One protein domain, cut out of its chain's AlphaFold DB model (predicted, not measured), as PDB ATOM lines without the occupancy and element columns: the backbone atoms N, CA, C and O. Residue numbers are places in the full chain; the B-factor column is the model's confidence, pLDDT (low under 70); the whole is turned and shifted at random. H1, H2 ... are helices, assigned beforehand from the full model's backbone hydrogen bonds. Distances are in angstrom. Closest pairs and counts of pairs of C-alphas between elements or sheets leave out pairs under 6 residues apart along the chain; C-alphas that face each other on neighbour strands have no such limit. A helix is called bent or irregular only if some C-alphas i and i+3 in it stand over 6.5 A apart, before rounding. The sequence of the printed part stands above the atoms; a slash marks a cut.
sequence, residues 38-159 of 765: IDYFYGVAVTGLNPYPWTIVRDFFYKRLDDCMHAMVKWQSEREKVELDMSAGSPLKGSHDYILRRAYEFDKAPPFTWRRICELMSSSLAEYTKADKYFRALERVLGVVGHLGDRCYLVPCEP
ATOM      1  N   ILE A  38      19.495 295.986 -20.790       74.56
ATOM      2  CA  ILE A  38      19.660 294.525 -20.771       74.56
ATOM      3  C   ILE A  38      21.026 294.126 -20.189       74.56
ATOM      4  O   ILE A  38      21.080 293.292 -19.280       74.56
ATOM      5  N   ASP A  39      22.105 294.751 -20.665       85.88
ATOM      6  CA  ASP A  39      23.477 294.448 -20.246       85.88
ATOM      7  C   ASP A  39      23.720 294.861 -18.792       85.88
ATOM      8  O   ASP A  39      24.400 294.155 -18.048       85.88
ATOM      9  N   TYR A  40      23.097 295.960 -18.352       92.31
ATOM     10  CA  TYR A  40      23.142 296.391 -16.957       92.31
ATOM     11  C   TYR A  40      22.539 295.339 -16.005       92.31
ATOM     12  O   TYR A  40      23.220 294.910 -15.071       92.31
ATOM     13  N   PHE A  41      21.302 294.872 -16.235       94.31
ATOM     14  CA  PHE A  41      20.696 293.871 -15.342       94.31
ATOM     15  C   PHE A  41      21.457 292.537 -15.388       94.31
ATOM     16  O   PHE A  41      21.636 291.904 -14.349       94.31
ATOM     17  N   TYR A  42      21.982 292.137 -16.551       93.31
ATOM     18  CA  TYR A  42      22.837 290.954 -16.651       93.31
ATOM     19  C   TYR A  42      24.146 291.113 -15.855       93.31
ATOM     20  O   TYR A  42      24.516 290.226 -15.082       93.31
ATOM     21  N   GLY A  43      24.808 292.270 -15.953       91.12
ATOM     22  CA  GLY A  43      26.003 292.594 -15.171       91.12
ATOM     23  C   GLY A  43      25.757 292.555 -13.659       91.12
ATOM     24  O   GLY A  43      26.568 291.993 -12.919       91.12
ATOM     25  N   VAL A  44      24.610 293.064 -13.192       94.88
ATOM     26  CA  VAL A  44      24.182 292.946 -11.785       94.88
ATOM     27  C   VAL A  44      23.935 291.486 -11.394       94.88
ATOM     28  O   VAL A  44      24.339 291.074 -10.308       94.88
ATOM     29  N   ALA A  45      23.289 290.690 -12.251       94.56
ATOM     30  CA  ALA A  45      23.006 289.278 -11.985       94.56
ATOM     31  C   ALA A  45      24.291 288.445 -11.815       94.56
ATOM     32  O   ALA A  45      24.376 287.613 -10.912       94.56
ATOM     33  N   VAL A  46      25.310 288.698 -12.645       92.06
ATOM     34  CA  VAL A  46      26.609 288.006 -12.588       92.06
ATOM     35  C   VAL A  46      27.452 288.491 -11.404       92.06
ATOM     36  O   VAL A  46      27.862 287.688 -10.561       92.06
ATOM     37  N   THR A  47      27.685 289.801 -11.293       92.38
ATOM     38  CA  THR A  47      28.623 290.368 -10.304       92.38
ATOM     39  C   THR A  47      28.019 290.522  -8.907       92.38
ATOM     40  O   THR A  47      28.725 290.435  -7.907       92.38
ATOM     41  N   GLY A  48      26.707 290.750  -8.805       91.38
ATOM     42  CA  GLY A  48      26.046 291.208  -7.579       91.38
ATOM     43  C   GLY A  48      26.305 292.678  -7.226       91.38
ATOM     44  O   GLY A  48      25.809 293.138  -6.199       91.38
ATOM     45  N   LEU A  49      27.058 293.413  -8.049       90.56
ATOM     46  CA  LEU A  49      27.362 294.830  -7.856       90.56
ATOM     47  C   LEU A  49      26.377 295.694  -8.644       90.56
ATOM     48  O   LEU A  49      26.002 295.357  -9.763       90.56
ATOM     49  N   ASN A  50      25.991 296.837  -8.078       90.88
ATOM     50  CA  ASN A  50      25.254 297.866  -8.804       90.88
ATOM     51  C   ASN A  50      26.202 299.031  -9.158       90.88
ATOM     52  O   ASN A  50      26.539 299.800  -8.256       90.88
ATOM     53  N   PRO A  51      26.623 299.189 -10.430       87.88
ATOM     54  CA  PRO A  51      27.484 300.298 -10.849       87.88
ATOM     55  C   PRO A  51      26.809 301.682 -10.876       87.88
ATOM     56  O   PRO A  51      27.526 302.676 -10.953       87.88
ATOM     57  N   TYR A  52      25.474 301.784 -10.800       91.44
ATOM     58  CA  TYR A  52      24.756 303.060 -10.954       91.44
ATOM     59  C   TYR A  52      23.919 303.447  -9.723       91.44
ATOM     60  O   TYR A  52      23.314 302.580  -9.086       91.44
ATOM     61  N   PRO A  53      23.807 304.751  -9.395       91.12
ATOM     62  CA  PRO A  53      22.850 305.242  -8.408       91.12
ATOM     63  C   PRO A  53      21.436 304.716  -8.675       91.12
ATOM     64  O   PRO A  53      20.940 304.762  -9.801       91.12
ATOM     65  N   TRP A  54      20.769 304.235  -7.626       92.81
ATOM     66  CA  TRP A  54      19.439 303.633  -7.747       92.81
ATOM     67  C   TRP A  54      18.406 304.576  -8.365       92.81
ATOM     68  O   TRP A  54      17.599 304.140  -9.173       92.81
ATOM     69  N   THR A  55      18.497 305.872  -8.070       91.62
ATOM     70  CA  THR A  55      17.658 306.929  -8.654       91.62
ATOM     71  C   THR A  55      17.712 307.003 -10.181       91.62
ATOM     72  O   THR A  55      16.752 307.467 -10.780       91.62
ATOM     73  N   ILE A  56      18.794 306.538 -10.816       91.62
ATOM     74  CA  ILE A  56      18.913 306.442 -12.280       91.62
ATOM     75  C   ILE A  56      18.327 305.112 -12.774       91.62
ATOM     76  O   ILE A  56      17.653 305.069 -13.796       91.62
ATOM     77  N   VAL A  57      18.566 304.019 -12.045       93.50
ATOM     78  CA  VAL A  57      18.173 302.650 -12.431       93.50
ATOM     79  C   VAL A  57      16.676 302.380 -12.261       93.50
ATOM     80  O   VAL A  57      16.092 301.661 -13.071       93.50
ATOM     81  N   ARG A  58      16.067 302.915 -11.196       93.25
ATOM     82  CA  ARG A  58      14.732 302.563 -10.681       93.25
ATOM     83  C   ARG A  58      13.653 302.551 -11.769       93.25
ATOM     84  O   ARG A  58      12.886 301.596 -11.871       93.25
ATOM     85  N   ASP A  59      13.638 303.571 -12.619       91.06
ATOM     86  CA  ASP A  59      12.566 303.764 -13.598       91.06
ATOM     87  C   ASP A  59      12.727 302.812 -14.804       91.06
ATOM     88  O   ASP A  59      11.747 302.243 -15.292       91.06
ATOM     89  N   PHE A  60      13.971 302.516 -15.211       92.00
ATOM     90  CA  PHE A  60      14.270 301.449 -16.177       92.00
ATOM     91  C   PHE A  60      14.000 300.052 -15.601       92.00
ATOM     92  O   PHE A  60      13.581 299.158 -16.337       92.00
ATOM     93  N   PHE A  61      14.219 299.851 -14.296       94.50
ATOM     94  CA  PHE A  61      13.917 298.592 -13.614       94.50
ATOM     95  C   PHE A  61      12.424 298.271 -13.655       94.50
ATOM     96  O   PHE A  61      12.077 297.154 -14.034       94.50
ATOM     97  N   TYR A  62      11.539 299.221 -13.334       94.69
ATOM     98  CA  TYR A  62      10.096 298.965 -13.380       94.69
ATOM     99  C   TYR A  62       9.629 298.590 -14.783       94.69
ATOM    100  O   TYR A  62       8.965 297.564 -14.937       94.69
ATOM    101  N   LYS A  63      10.056 299.340 -15.808       95.00
ATOM    102  CA  LYS A  63       9.752 298.998 -17.201       95.00
ATOM    103  C   LYS A  63      10.281 297.608 -17.570       95.00
ATOM    104  O   LYS A  63       9.544 296.805 -18.129       95.00
ATOM    105  N   ARG A  64      11.530 297.280 -17.218       95.06
ATOM    106  CA  ARG A  64      12.113 295.975 -17.560       95.06
ATOM    107  C   ARG A  64      11.449 294.810 -16.823       95.06
ATOM    108  O   ARG A  64      11.328 293.729 -17.395       95.06
ATOM    109  N   LEU A  65      11.031 295.006 -15.575       97.00
ATOM    110  CA  LEU A  65      10.313 293.997 -14.797       97.00
ATOM    111  C   LEU A  65       8.948 293.686 -15.433       97.00
ATOM    112  O   LEU A  65       8.604 292.512 -15.577       97.00
ATOM    113  N   ASP A  66       8.230 294.728 -15.858       97.19
ATOM    114  CA  ASP A  66       6.965 294.658 -16.598       97.19
ATOM    115  C   ASP A  66       7.144 293.950 -17.958       97.19
ATOM    116  O   ASP A  66       6.527 292.909 -18.203       97.19
ATOM    117  N   ASP A  67       8.105 294.405 -18.778       96.31
ATOM    118  CA  ASP A  67       8.499 293.782 -20.053       96.31
ATOM    119  C   ASP A  67       8.792 292.275 -19.881       96.31
ATOM    120  O   ASP A  67       8.307 291.437 -20.646       96.31
ATOM    121  N   CYS A  68       9.580 291.901 -18.863       97.12
ATOM    122  CA  CYS A  68       9.947 290.509 -18.588       97.12
ATOM    123  C   CYS A  68       8.759 289.655 -18.112       97.12
ATOM    124  O   CYS A  68       8.732 288.451 -18.388       97.12
ATOM    125  N   MET A  69       7.782 290.233 -17.407       98.12
ATOM    126  CA  MET A  69       6.553 289.532 -17.030       98.12
ATOM    127  C   MET A  69       5.633 289.328 -18.234       98.12
ATOM    128  O   MET A  69       5.223 288.194 -18.492       98.12
ATOM    129  N   HIS A  70       5.377 290.376 -19.016       97.62
ATOM    130  CA  HIS A  70       4.570 290.296 -20.232       97.62
ATOM    131  C   HIS A  70       5.176 289.340 -21.276       97.62
ATOM    132  O   HIS A  70       4.453 288.522 -21.853       97.62
ATOM    133  N   ALA A  71       6.502 289.347 -21.460       96.75
ATOM    134  CA  ALA A  71       7.198 288.395 -22.328       96.75
ATOM    135  C   ALA A  71       7.005 286.932 -21.886       96.75
ATOM    136  O   ALA A  71       6.813 286.056 -22.730       96.75
ATOM    137  N   MET A  72       6.997 286.661 -20.575       97.94
ATOM    138  CA  MET A  72       6.760 285.319 -20.034       97.94
ATOM    139  C   MET A  72       5.325 284.829 -20.296       97.94
ATOM    140  O   MET A  72       5.150 283.680 -20.712       97.94
ATOM    141  N   VAL A  73       4.292 285.668 -20.104       98.06
ATOM    142  CA  VAL A  73       2.906 285.235 -20.395       98.06
ATOM    143  C   VAL A  73       2.691 285.048 -21.896       98.06
ATOM    144  O   VAL A  73       2.056 284.072 -22.296       98.06
ATOM    145  N   LYS A  74       3.271 285.919 -22.737       97.38
ATOM    146  CA  LYS A  74       3.224 285.788 -24.199       97.38
ATOM    147  C   LYS A  74       3.850 284.467 -24.648       97.38
ATOM    148  O   LYS A  74       3.188 283.678 -25.316       97.38
ATOM    149  N   TRP A  75       5.075 284.182 -24.205       97.38
ATOM    150  CA  TRP A  75       5.790 282.953 -24.552       97.38
ATOM    151  C   TRP A  75       5.053 281.685 -24.092       97.38
ATOM    152  O   TRP A  75       4.974 280.717 -24.849       97.38
ATOM    153  N   GLN A  76       4.464 281.671 -22.885       97.62
ATOM    154  CA  GLN A  76       3.656 280.521 -22.459       97.62
ATOM    155  C   GLN A  76       2.378 280.403 -23.305       97.62
ATOM    156  O   GLN A  76       2.021 279.288 -23.681       97.62
ATOM    157  N   SER A  77       1.724 281.519 -23.647       97.62
ATOM    158  CA  SER A  77       0.499 281.514 -24.459       97.62
ATOM    159  C   SER A  77       0.751 280.969 -25.869       97.62
ATOM    160  O   SER A  77       0.024 280.095 -26.338       97.62
ATOM    161  N   GLU A  78       1.835 281.407 -26.517       97.44
ATOM    162  CA  GLU A  78       2.291 280.898 -27.819       97.44
ATOM    163  C   GLU A  78       2.655 279.403 -27.757       97.44
ATOM    164  O   GLU A  78       2.312 278.631 -28.656       97.44
ATOM    165  N   ARG A  79       3.320 278.975 -26.674       96.88
ATOM    166  CA  ARG A  79       3.781 277.595 -26.470       96.88
ATOM    167  C   ARG A  79       2.651 276.610 -26.168       96.88
ATOM    168  O   ARG A  79       2.662 275.502 -26.701       96.88
ATOM    169  N   GLU A  80       1.728 276.968 -25.280       97.38
ATOM    170  CA  GLU A  80       0.607 276.106 -24.875       97.38
ATOM    171  C   GLU A  80      -0.621 276.274 -25.787       97.38
ATOM    172  O   GLU A  80      -1.524 275.442 -25.737       97.38
ATOM    173  N   LYS A  81      -0.626 277.291 -26.665       97.00
ATOM    174  CA  LYS A  81      -1.746 277.691 -27.542       97.00
ATOM    175  C   LYS A  81      -3.031 278.014 -26.774       97.00
ATOM    176  O   LYS A  81      -4.136 277.755 -27.248       97.00
ATOM    177  N   VAL A  82      -2.862 278.580 -25.584       96.88
ATOM    178  CA  VAL A  82      -3.929 279.022 -24.683       96.88
ATOM    179  C   VAL A  82      -3.607 280.453 -24.290       96.88
ATOM    180  O   VAL A  82      -2.546 280.703 -23.728       96.88
ATOM    181  N   GLU A  83      -4.503 281.386 -24.592       97.00
ATOM    182  CA  GLU A  83      -4.358 282.778 -24.172       97.00
ATOM    183  C   GLU A  83      -4.413 282.869 -22.640       97.00
ATOM    184  O   GLU A  83      -5.375 282.422 -22.011       97.00
ATOM    185  N   LEU A  84      -3.352 283.398 -22.026       97.00
ATOM    186  CA  LEU A  84      -3.309 283.600 -20.582       97.00
ATOM    187  C   LEU A  84      -4.008 284.902 -20.203       97.00
ATOM    188  O   LEU A  84      -3.529 285.991 -20.515       97.00
ATOM    189  N   ASP A  85      -5.113 284.768 -19.476       96.94
ATOM    190  CA  ASP A  85      -5.921 285.887 -19.006       96.94
ATOM    191  C   ASP A  85      -5.117 286.858 -18.116       96.94
ATOM    192  O   ASP A  85      -4.782 286.561 -16.966       96.94
ATOM    193  N   MET A  86      -4.844 288.044 -18.661       97.31
ATOM    194  CA  MET A  86      -4.244 289.199 -17.980       97.31
ATOM    195  C   MET A  86      -5.264 290.326 -17.732       97.31
ATOM    196  O   MET A  86      -4.875 291.462 -17.446       97.31
ATOM    197  N   SER A  87      -6.564 290.042 -17.857       97.50
ATOM    198  CA  SER A  87      -7.630 291.017 -17.618       97.50
ATOM    199  C   SER A  87      -7.769 291.385 -16.134       97.50
ATOM    200  O   SER A  87      -7.273 290.706 -15.229       97.50
ATOM    201  N   ALA A  88      -8.427 292.516 -15.871       96.69
ATOM    202  CA  ALA A  88      -8.599 293.035 -14.520       96.69
ATOM    203  C   ALA A  88      -9.419 292.066 -13.649       96.69
ATOM    204  O   ALA A  88     -10.597 291.827 -13.904       96.69
ATOM    205  N   GLY A  89      -8.789 291.538 -12.597       96.12
ATOM    206  CA  GLY A  89      -9.383 290.547 -11.695       96.12
ATOM    207  C   GLY A  89      -8.918 289.106 -11.932       96.12
ATOM    208  O   GLY A  89      -9.201 288.257 -11.087       96.12
ATOM    209  N   SER A  90      -8.162 288.818 -13.001       97.69
ATOM    210  CA  SER A  90      -7.534 287.499 -13.150       97.69
ATOM    211  C   SER A  90      -6.504 287.258 -12.029       97.69
ATOM    212  O   SER A  90      -5.827 288.200 -11.600       97.69
ATOM    213  N   PRO A  91      -6.311 286.011 -11.550       97.44
ATOM    214  CA  PRO A  91      -5.292 285.718 -10.539       97.44
ATOM    215  C   PRO A  91      -3.870 286.061 -11.003       97.44
ATOM    216  O   PRO A  91      -3.053 286.511 -10.204       97.44
ATOM    217  N   LEU A  92      -3.585 285.892 -12.301       97.50
ATOM    218  CA  LEU A  92      -2.279 286.190 -12.892       97.50
ATOM    219  C   LEU A  92      -2.028 287.705 -12.935       97.50
ATOM    220  O   LEU A  92      -0.939 288.156 -12.577       97.50
ATOM    221  N   LYS A  93      -3.057 288.496 -13.273       97.94
ATOM    222  CA  LYS A  93      -3.024 289.963 -13.216       97.94
ATOM    223  C   LYS A  93      -2.941 290.481 -11.774       97.94
ATOM    224  O   LYS A  93      -2.219 291.436 -11.509       97.94
ATOM    225  N   GLY A  94      -3.589 289.809 -10.821       98.06
ATOM    226  CA  GLY A  94      -3.451 290.093  -9.389       98.06
ATOM    227  C   GLY A  94      -2.008 289.943  -8.888       98.06
ATOM    228  O   GLY A  94      -1.487 290.855  -8.246       98.06
ATOM    229  N   SER A  95      -1.341 288.837  -9.237       97.94
ATOM    230  CA  SER A  95       0.087 288.622  -8.952       97.94
ATOM    231  C   SER A  95       0.983 289.665  -9.629       97.94
ATOM    232  O   SER A  95       1.868 290.229  -8.990       97.94
ATOM    233  N   HIS A  96       0.727 289.969 -10.902       98.25
ATOM    234  CA  HIS A  96       1.443 290.987 -11.674       98.25
ATOM    235  C   HIS A  96       1.403 292.373 -11.014       98.25
ATOM    236  O   HIS A  96       2.434 293.006 -10.780       98.25
ATOM    237  N   ASP A  97       0.207 292.833 -10.649       97.94
ATOM    238  CA  ASP A  97       0.007 294.175 -10.105       97.94
ATOM    239  C   ASP A  97       0.445 294.270  -8.634       97.94
ATOM    240  O   ASP A  97       0.794 295.353  -8.159       97.94
ATOM    241  N   TYR A  98       0.507 293.139  -7.922       97.19
ATOM    242  CA  TYR A  98       1.217 293.029  -6.647       97.19
ATOM    243  C   TYR A  98       2.741 293.131  -6.832       97.19
ATOM    244  O   TYR A  98       3.378 293.886  -6.099       97.19
ATOM    245  N   ILE A  99       3.328 292.441  -7.820       97.19
ATOM    246  CA  ILE A  99       4.768 292.498  -8.132       97.19
ATOM    247  C   ILE A  99       5.203 293.932  -8.453       97.19
ATOM    248  O   ILE A  99       6.141 294.426  -7.825       97.19
ATOM    249  N   LEU A 100       4.511 294.622  -9.369       96.88
ATOM    250  CA  LEU A 100       4.849 296.005  -9.729       96.88
ATOM    251  C   LEU A 100       4.689 296.962  -8.542       96.88
ATOM    252  O   LEU A 100       5.572 297.777  -8.286       96.88
ATOM    253  N   ARG A 101       3.609 296.832  -7.761       96.12
ATOM    254  CA  ARG A 101       3.390 297.653  -6.560       96.12
ATOM    255  C   ARG A 101       4.478 297.432  -5.510       96.12
ATOM    256  O   ARG A 101       5.002 298.401  -4.973       96.12
ATOM    257  N   ARG A 102       4.853 296.173  -5.255       95.00
ATOM    258  CA  ARG A 102       5.921 295.814  -4.310       95.00
ATOM    259  C   ARG A 102       7.287 296.299  -4.794       95.00
ATOM    260  O   ARG A 102       8.106 296.694  -3.974       95.00
ATOM    261  N   ALA A 103       7.527 296.305  -6.106       94.56
ATOM    262  CA  ALA A 103       8.716 296.911  -6.692       94.56
ATOM    263  C   ALA A 103       8.735 298.441  -6.493       94.56
ATOM    264  O   ALA A 103       9.776 298.997  -6.137       94.56
ATOM    265  N   TYR A 104       7.589 299.111  -6.658       93.62
ATOM    266  CA  TYR A 104       7.453 300.566  -6.499       93.62
ATOM    267  C   TYR A 104       7.730 301.063  -5.066       93.62
ATOM    268  O   TYR A 104       8.153 302.197  -4.872       93.62
ATOM    269  N   GLU A 105       7.578 300.207  -4.048       93.19
ATOM    270  CA  GLU A 105       7.973 300.526  -2.665       93.19
ATOM    271  C   GLU A 105       9.495 300.709  -2.478       93.19
ATOM    272  O   GLU A 105       9.928 301.300  -1.486       93.19
ATOM    273  N   PHE A 106      10.326 300.240  -3.416       91.19
ATOM    274  CA  PHE A 106      11.780 300.448  -3.402       91.19
ATOM    275  C   PHE A 106      12.162 301.826  -3.959       91.19
ATOM    276  O   PHE A 106      12.963 301.937  -4.878       91.19
ATOM    277  N   ASP A 107      11.592 302.893  -3.403       86.38
ATOM    278  CA  ASP A 107      11.808 304.262  -3.884       86.38
ATOM    279  C   ASP A 107      13.260 304.743  -3.667       86.38
ATOM    280  O   ASP A 107      13.946 305.163  -4.597       86.38
ATOM    281  N   LYS A 108      13.769 304.616  -2.433       85.38
ATOM    282  CA  LYS A 108      15.038 305.242  -2.004       85.38
ATOM    283  C   LYS A 108      16.304 304.415  -2.252       85.38
ATOM    284  O   LYS A 108      17.401 304.967  -2.233       85.38
ATOM    285  N   ALA A 109      16.184 303.097  -2.386       88.75
ATOM    286  CA  ALA A 109      17.315 302.169  -2.392       88.75
ATOM    287  C   ALA A 109      16.942 300.850  -3.090       88.75
ATOM    288  O   ALA A 109      15.776 300.451  -3.019       88.75
ATOM    289  N   PRO A 110      17.909 300.133  -3.696       89.44
ATOM    290  CA  PRO A 110      17.638 298.832  -4.284       89.44
ATOM    291  C   PRO A 110      17.289 297.824  -3.176       89.44
ATOM    292  O   PRO A 110      17.871 297.880  -2.084       89.44
ATOM    293  N   PRO A 111      16.388 296.861  -3.428       89.50
ATOM    294  CA  PRO A 111      16.151 295.764  -2.495       89.50
ATOM    295  C   PRO A 111      17.441 294.967  -2.265       89.50
ATOM    296  O   PRO A 111      18.214 294.740  -3.185       89.50
ATOM    297  N   PHE A 112      17.675 294.441  -1.065       88.69
ATOM    298  CA  PHE A 112      18.846 293.580  -0.806       88.69
ATOM    299  C   PHE A 112      18.858 292.288  -1.653       88.69
ATOM    300  O   PHE A 112      19.908 291.680  -1.843       88.69
ATOM    301  N   THR A 113      17.707 291.886  -2.201       92.69
ATOM    302  CA  THR A 113      17.569 290.813  -3.195       92.69
ATOM    303  C   THR A 113      17.880 291.252  -4.635       92.69
ATOM    304  O   THR A 113      17.674 290.458  -5.551       92.69
ATOM    305  N   TRP A 114      18.412 292.465  -4.859       94.31
ATOM    306  CA  TRP A 114      18.649 293.072  -6.181       94.31
ATOM    307  C   TRP A 114      19.305 292.131  -7.190       94.31
ATOM    308  O   TRP A 114      18.766 291.922  -8.276       94.31
ATOM    309  N   ARG A 115      20.398 291.472  -6.785       95.06
ATOM    310  CA  ARG A 115      21.077 290.443  -7.583       95.06
ATOM    311  C   ARG A 115      20.114 289.346  -8.052       95.06
ATOM    312  O   ARG A 115      20.053 289.069  -9.243       95.06
ATOM    313  N   ARG A 116      19.325 288.752  -7.146       95.69
ATOM    314  CA  ARG A 116      18.414 287.643  -7.485       95.69
ATOM    315  C   ARG A 116      17.210 288.097  -8.318       95.69
ATOM    316  O   ARG A 116      16.701 287.311  -9.106       95.69
ATOM    317  N   ILE A 117      16.772 289.350  -8.185       96.25
ATOM    318  CA  ILE A 117      15.754 289.935  -9.075       96.25
ATOM    319  C   ILE A 117      16.329 290.079 -10.487       96.25
ATOM    320  O   ILE A 117      15.679 289.692 -11.452       96.25
ATOM    321  N   CYS A 118      17.569 290.557 -10.611       96.62
ATOM    322  CA  CYS A 118      18.260 290.655 -11.895       96.62
ATOM    323  C   CYS A 118      18.508 289.279 -12.533       96.62
ATOM    324  O   CYS A 118      18.215 289.110 -13.710       96.62
ATOM    325  N   GLU A 119      18.928 288.271 -11.759       95.62
ATOM    326  CA  GLU A 119      19.022 286.877 -12.224       95.62
ATOM    327  C   GLU A 119      17.678 286.378 -12.794       95.62
ATOM    328  O   GLU A 119      17.645 285.824 -13.893       95.62
ATOM    329  N   LEU A 120      16.556 286.638 -12.106       96.56
ATOM    330  CA  LEU A 120      15.218 286.276 -12.591       96.56
ATOM    331  C   LEU A 120      14.814 287.041 -13.864       96.56
ATOM    332  O   LEU A 120      14.259 286.429 -14.774       96.56
ATOM    333  N   MET A 121      15.104 288.344 -13.966       96.31
ATOM    334  CA  MET A 121      14.791 289.144 -15.160       96.31
ATOM    335  C   MET A 121      15.638 288.756 -16.379       96.31
ATOM    336  O   MET A 121      15.132 288.787 -17.503       96.31
ATOM    337  N   SER A 122      16.909 288.396 -16.176       94.56
ATOM    338  CA  SER A 122      17.836 287.994 -17.241       94.56
ATOM    339  C   SER A 122      17.610 286.559 -17.727       94.56
ATOM    340  O   SER A 122      17.758 286.298 -18.918       94.56
ATOM    341  N   SER A 123      17.224 285.642 -16.833       91.44
ATOM    342  CA  SER A 123      17.118 284.198 -17.114       91.44
ATOM    343  C   SER A 123      15.679 283.662 -17.121       91.44
ATOM    344  O   SER A 123      15.481 282.446 -17.071       91.44
ATOM    345  N   SER A 124      14.666 284.533 -17.187       90.38
ATOM    346  CA  SER A 124      13.244 284.180 -17.013       90.38
ATOM    347  C   SER A 124      12.806 282.971 -17.853       90.38
ATOM    348  O   SER A 124      12.362 281.967 -17.299       90.38
ATOM    349  N   LEU A 125      13.003 283.026 -19.174       90.19
ATOM    350  CA  LEU A 125      12.643 281.972 -20.136       90.19
ATOM    351  C   LEU A 125      13.535 280.715 -20.065       90.19
ATOM    352  O   LEU A 125      13.194 279.693 -20.660       90.19
ATOM    353  N   ALA A 126      14.676 280.782 -19.369       91.00
ATOM    354  CA  ALA A 126      15.598 279.659 -19.200       91.00
ATOM    355  C   ALA A 126      15.280 278.841 -17.936       91.00
ATOM    356  O   ALA A 126      15.270 277.612 -17.985       91.00
ATOM    357  N   GLU A 127      14.985 279.509 -16.815       92.25
ATOM    358  CA  GLU A 127      14.623 278.850 -15.551       92.25
ATOM    359  C   GLU A 127      13.127 278.465 -15.480       92.25
ATOM    360  O   GLU A 127      12.776 277.476 -14.827       92.25
ATOM    361  N   TYR A 128      12.226 279.205 -16.145       97.25
ATOM    362  CA  TYR A 128      10.774 279.068 -15.960       97.25
ATOM    363  C   TYR A 128      10.023 278.737 -17.251       97.25
ATOM    364  O   TYR A 128      10.124 279.414 -18.265       97.25
ATOM    365  N   THR A 129       9.173 277.708 -17.171       96.56
ATOM    366  CA  THR A 129       8.295 277.267 -18.267       96.56
ATOM    367  C   THR A 129       6.824 277.655 -18.083       96.56
ATOM    368  O   THR A 129       5.991 277.260 -18.898       96.56
ATOM    369  N   LYS A 130       6.484 278.393 -17.012       97.94
ATOM    370  CA  LYS A 130       5.127 278.887 -16.720       97.94
ATOM    371  C   LYS A 130       5.157 280.242 -16.002       97.94
ATOM    372  O   LYS A 130       5.875 280.386 -15.011       97.94
ATOM    373  N   ALA A 131       4.312 281.172 -16.442       98.06
ATOM    374  CA  ALA A 131       4.155 282.522 -15.908       98.06
ATOM    375  C   ALA A 131       3.788 282.538 -14.420       98.06
ATOM    376  O   ALA A 131       4.487 283.178 -13.650       98.06
ATOM    377  N   ASP A 132       2.798 281.750 -13.986       98.00
ATOM    378  CA  ASP A 132       2.445 281.602 -12.560       98.00
ATOM    379  C   ASP A 132       3.664 281.235 -11.686       98.00
ATOM    380  O   ASP A 132       3.877 281.822 -10.627       98.00
ATOM    381  N   LYS A 133       4.528 280.323 -12.154       97.94
ATOM    382  CA  LYS A 133       5.741 279.930 -11.415       97.94
ATOM    383  C   LYS A 133       6.798 281.034 -11.391       97.94
ATOM    384  O   LYS A 133       7.481 281.178 -10.379       97.94
ATOM    385  N   TYR A 134       6.938 281.779 -12.486       98.31
ATOM    386  CA  TYR A 134       7.849 282.919 -12.591       98.31
ATOM    387  C   TYR A 134       7.383 284.086 -11.707       98.31
ATOM    388  O   TYR A 134       8.163 284.619 -10.921       98.31
ATOM    389  N   PHE A 135       6.087 284.409 -11.737       98.19
ATOM    390  CA  PHE A 135       5.482 285.456 -10.916       98.19
ATOM    391  C   PHE A 135       5.616 285.093  -9.433       98.19
ATOM    392  O   PHE A 135       6.184 285.874  -8.680       98.19
ATOM    393  N   ARG A 136       5.274 283.864  -9.019       98.00
ATOM    394  CA  ARG A 136       5.519 283.380  -7.642       98.00
ATOM    395  C   ARG A 136       6.994 283.407  -7.223       98.00
ATOM    396  O   ARG A 136       7.282 283.460  -6.028       98.00
ATOM    397  N   ALA A 137       7.945 283.331  -8.158       97.50
ATOM    398  CA  ALA A 137       9.365 283.494  -7.850       97.50
ATOM    399  C   ALA A 137       9.717 284.969  -7.596       97.50
ATOM    400  O   ALA A 137      10.348 285.267  -6.582       97.50
ATOM    401  N   LEU A 138       9.243 285.886  -8.447       97.62
ATOM    402  CA  LEU A 138       9.364 287.334  -8.239       97.62
ATOM    403  C   LEU A 138       8.677 287.778  -6.936       97.62
ATOM    404  O   LEU A 138       9.321 288.413  -6.106       97.62
ATOM    405  N   GLU A 139       7.424 287.374  -6.699       96.56
ATOM    406  CA  GLU A 139       6.668 287.617  -5.458       96.56
ATOM    407  C   GLU A 139       7.464 287.213  -4.218       96.56
ATOM    408  O   GLU A 139       7.537 287.972  -3.256       96.56
ATOM    409  N   ARG A 140       8.088 286.027  -4.232       96.06
ATOM    410  CA  ARG A 140       8.911 285.551  -3.115       96.06
ATOM    411  C   ARG A 140      10.158 286.400  -2.927       96.06
ATOM    412  O   ARG A 140      10.471 286.723  -1.792       96.06
ATOM    413  N   VAL A 141      10.860 286.758  -4.001       95.56
ATOM    414  CA  VAL A 141      12.143 287.482  -3.937       95.56
ATOM    415  C   VAL A 141      11.962 288.974  -3.602       95.56
ATOM    416  O   VAL A 141      12.790 289.540  -2.889       95.56
ATOM    417  N   LEU A 142      10.863 289.596  -4.038       93.69
ATOM    418  CA  LEU A 142      10.441 290.958  -3.662       93.69
ATOM    419  C   LEU A 142       9.745 290.986  -2.285       93.69
ATOM    420  O   LEU A 142       9.787 291.988  -1.569       93.69
ATOM    421  N   GLY A 143       9.097 289.877  -1.920       90.56
ATOM    422  CA  GLY A 143       8.376 289.663  -0.666       90.56
ATOM    423  C   GLY A 143       9.227 289.136   0.490       90.56
ATOM    424  O   GLY A 143       8.716 289.041   1.606       90.56
ATOM    425  N   VAL A 144      10.520 288.837   0.297       88.12
ATOM    426  CA  VAL A 144      11.438 288.717   1.441       88.12
ATOM    427  C   VAL A 144      11.625 290.127   2.000       88.12
ATOM    428  O   VAL A 144      12.410 290.907   1.472       88.12
ATOM    429  N   VAL A 145      10.874 290.492   3.043       58.59
ATOM    430  CA  VAL A 145      10.849 291.869   3.567       58.59
ATOM    431  C   VAL A 145      12.097 292.183   4.398       58.59
ATOM    432  O   VAL A 145      12.077 292.278   5.623       58.59
ATOM    433  N   GLY A 146      13.208 292.394   3.702       54.31
ATOM    434  CA  GLY A 146      14.367 293.120   4.206       54.31
ATOM    435  C   GLY A 146      14.209 294.614   3.951       54.31
ATOM    436  O   GLY A 146      14.934 295.178   3.134       54.31
ATOM    437  N   HIS A 147      13.292 295.272   4.672       50.91
ATOM    438  CA  HIS A 147      13.413 296.717   4.873       50.91
ATOM    439  C   HIS A 147      14.710 296.954   5.660       50.91
ATOM    440  O   HIS A 147      14.735 296.828   6.884       50.91
ATOM    441  N   LEU A 148      15.800 297.300   4.969       49.28
ATOM    442  CA  LEU A 148      17.067 297.712   5.586       49.28
ATOM    443  C   LEU A 148      16.969 299.156   6.127       49.28
ATOM    444  O   LEU A 148      17.801 300.016   5.825       49.28
ATOM    445  N   GLY A 149      15.904 299.405   6.900       43.41
ATOM    446  CA  GLY A 149      15.353 300.717   7.232       43.41
ATOM    447  C   GLY A 149      16.408 301.694   7.731       43.41
ATOM    448  O   GLY A 149      17.006 301.473   8.786       43.41
ATOM    449  N   ASP A 150      16.644 302.728   6.921       45.41
ATOM    450  CA  ASP A 150      17.513 303.891   7.146       45.41
ATOM    451  C   ASP A 150      18.947 303.586   7.629       45.41
ATOM    452  O   ASP A 150      19.654 304.461   8.127       45.41
ATOM    453  N   ARG A 151      19.400 302.330   7.503       40.69
ATOM    454  CA  ARG A 151      20.687 301.838   8.038       40.69
ATOM    455  C   ARG A 151      21.490 300.995   7.058       40.69
ATOM    456  O   ARG A 151      22.657 300.717   7.326       40.69
ATOM    457  N   CYS A 152      20.898 300.626   5.926       41.72
ATOM    458  CA  CYS A 152      21.659 300.321   4.720       41.72
ATOM    459  C   CYS A 152      21.290 301.282   3.589       41.72
ATOM    460  O   CYS A 152      21.133 300.887   2.438       41.72
ATOM    461  N   TYR A 153      21.361 302.578   3.906       43.50
ATOM    462  CA  TYR A 153      22.350 303.354   3.168       43.50
ATOM    463  C   TYR A 153      23.653 302.548   3.188       43.50
ATOM    464  O   TYR A 153      24.336 302.460   4.213       43.50
ATOM    465  N   LEU A 154      23.952 301.880   2.072       45.41
ATOM    466  CA  LEU A 154      25.331 301.532   1.757       45.41
ATOM    467  C   LEU A 154      26.161 302.805   1.964       45.41
ATOM    468  O   LEU A 154      25.647 303.904   1.732       45.41
ATOM    469  N   VAL A 155      27.409 302.656   2.428       39.44
ATOM    470  CA  VAL A 155      28.366 303.776   2.492       39.44
ATOM    471  C   VAL A 155      28.196 304.575   1.205       39.44
ATOM    472  O   VAL A 155      28.271 303.930   0.155       39.44
ATOM    473  N   PRO A 156      27.898 305.890   1.260       36.06
ATOM    474  CA  PRO A 156      27.642 306.645   0.054       36.06
ATOM    475  C   PRO A 156      28.772 306.390  -0.927       36.06
ATOM    476  O   PRO A 156      29.925 306.733  -0.661       36.06
ATOM    477  N   CYS A 157      28.431 305.771  -2.054       40.53
ATOM    478  CA  CYS A 157      29.232 305.916  -3.245       40.53
ATOM    479  C   CYS A 157      29.051 307.374  -3.667       40.53
ATOM    480  O   CYS A 157      28.279 307.679  -4.574       40.53
ATOM    481  N   GLU A 158      29.783 308.274  -2.994       32.78
ATOM    482  CA  GLU A 158      30.386 309.382  -3.719       32.78
ATOM    483  C   GLU A 158      30.925 308.783  -5.022       32.78
ATOM    484  O   GLU A 158      31.574 307.727  -4.963       32.78
ATOM    485  N   PRO A 159      30.636 309.377  -6.191       37.84
ATOM    486  CA  PRO A 159      31.258 308.923  -7.422       37.84
ATOM    487  C   PRO A 159      32.762 308.967  -7.174       37.84
ATOM    488  O   PRO A 159      33.302 310.037  -6.891       37.84
TER     489      PRO A 159
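This is residues 38 to 159 of the 765 residues of an uncharacterized protein of Haemonchus contortus (UniProt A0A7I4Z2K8). Four helices, H2, H3, H4 and H5, make an up-and-down bundle, each running against the one before it in the chain, and H1 crosses H4 on the outside of that bundle. H2 is the longest helix, and a tail of residues 144 to 159 with no named element runs away from the end of H5; the longest distance is from just past H2 to this tail. The printed part has 122 residues with five named helices in the order H1, H2, H3, H4, H5 and no named strand, and its class is all helix. It is compact, with a radius of gyration of the C-alphas of 15.1 A, and elongated, spanning 51 by 28 by 20 A.

H1, residues 38 to 47, touches H4, residues 114 to 127, closest at the C-alphas of Ala 45 and Glu 119, 4.7 A apart; they run opposite ways at a steep tilt of 68 degrees, only just short of about perpendicular. H1 and H2, residues 54 to 80, are near each other, their closest C-alphas 8.3 A apart. H2 and H3, residues 91 to 104, form a helical hairpin at a shallow tilt of 14 degrees; H2 touches H3 with residues 62 to 69 alone, closest at the C-alphas of Tyr 62 and Leu 100, 7.0 A apart. H3 touches H5, residues 131 to 143, closest at the C-alphas of Ile 99 and Glu 139, 5.9 A apart, and they run the same way at a shallow tilt of 31 degrees. H4 and H5 form a second helical hairpin at a shallow tilt of 9 degrees, with the closest C-alphas, of Ile 117 and Val 141, 6.7 A apart. Residues 64 to 72 of H2 alone touch residues 121 to 125 of H4, the same way at 20 degrees, closest at the C-alphas of Cys 68 and Met 121, 6.1 A apart. Residues 69 to 76 of H2 alone touch residues 131 to 135 of H5, opposite ways at 25 degrees, closest at the C-alphas of Val 73 and Ala 131, 5.4 A apart. H1 is apart from H3 and H5, and H3 is apart from H4. Each O i to N i+4 pair is within hydrogen-bond range in H1, H3 and H5, against 21 of 23 in H2 and 8 of 10 in H4.

H1 begins at C-alpha 38, (19.660, 294.525, -20.771), and is 14.4 A long from first to last C-alpha. H2 is 37.5 A long, with a kink of 28 degrees near residue 61, and is irregular, C-alphas 56 and 59 being 7.0 A apart. H3 is 20.0 A long. H4 is 17.5 A long and irregular, C-alphas 122 and 125 being 8.5 A apart. H5 is 17.4 A long and ends at C-alpha 143, (8.376, 289.663, -0.666).

The two C-alphas farthest apart are those of Lys 81 and Glu 158, 51.0 A. The printed part has no cut; the link from H4 to H5 is tight, the other three are short, and no link is long. The mean pLDDT of the printed part is 88.3, and residues 145 to 159 are under 70.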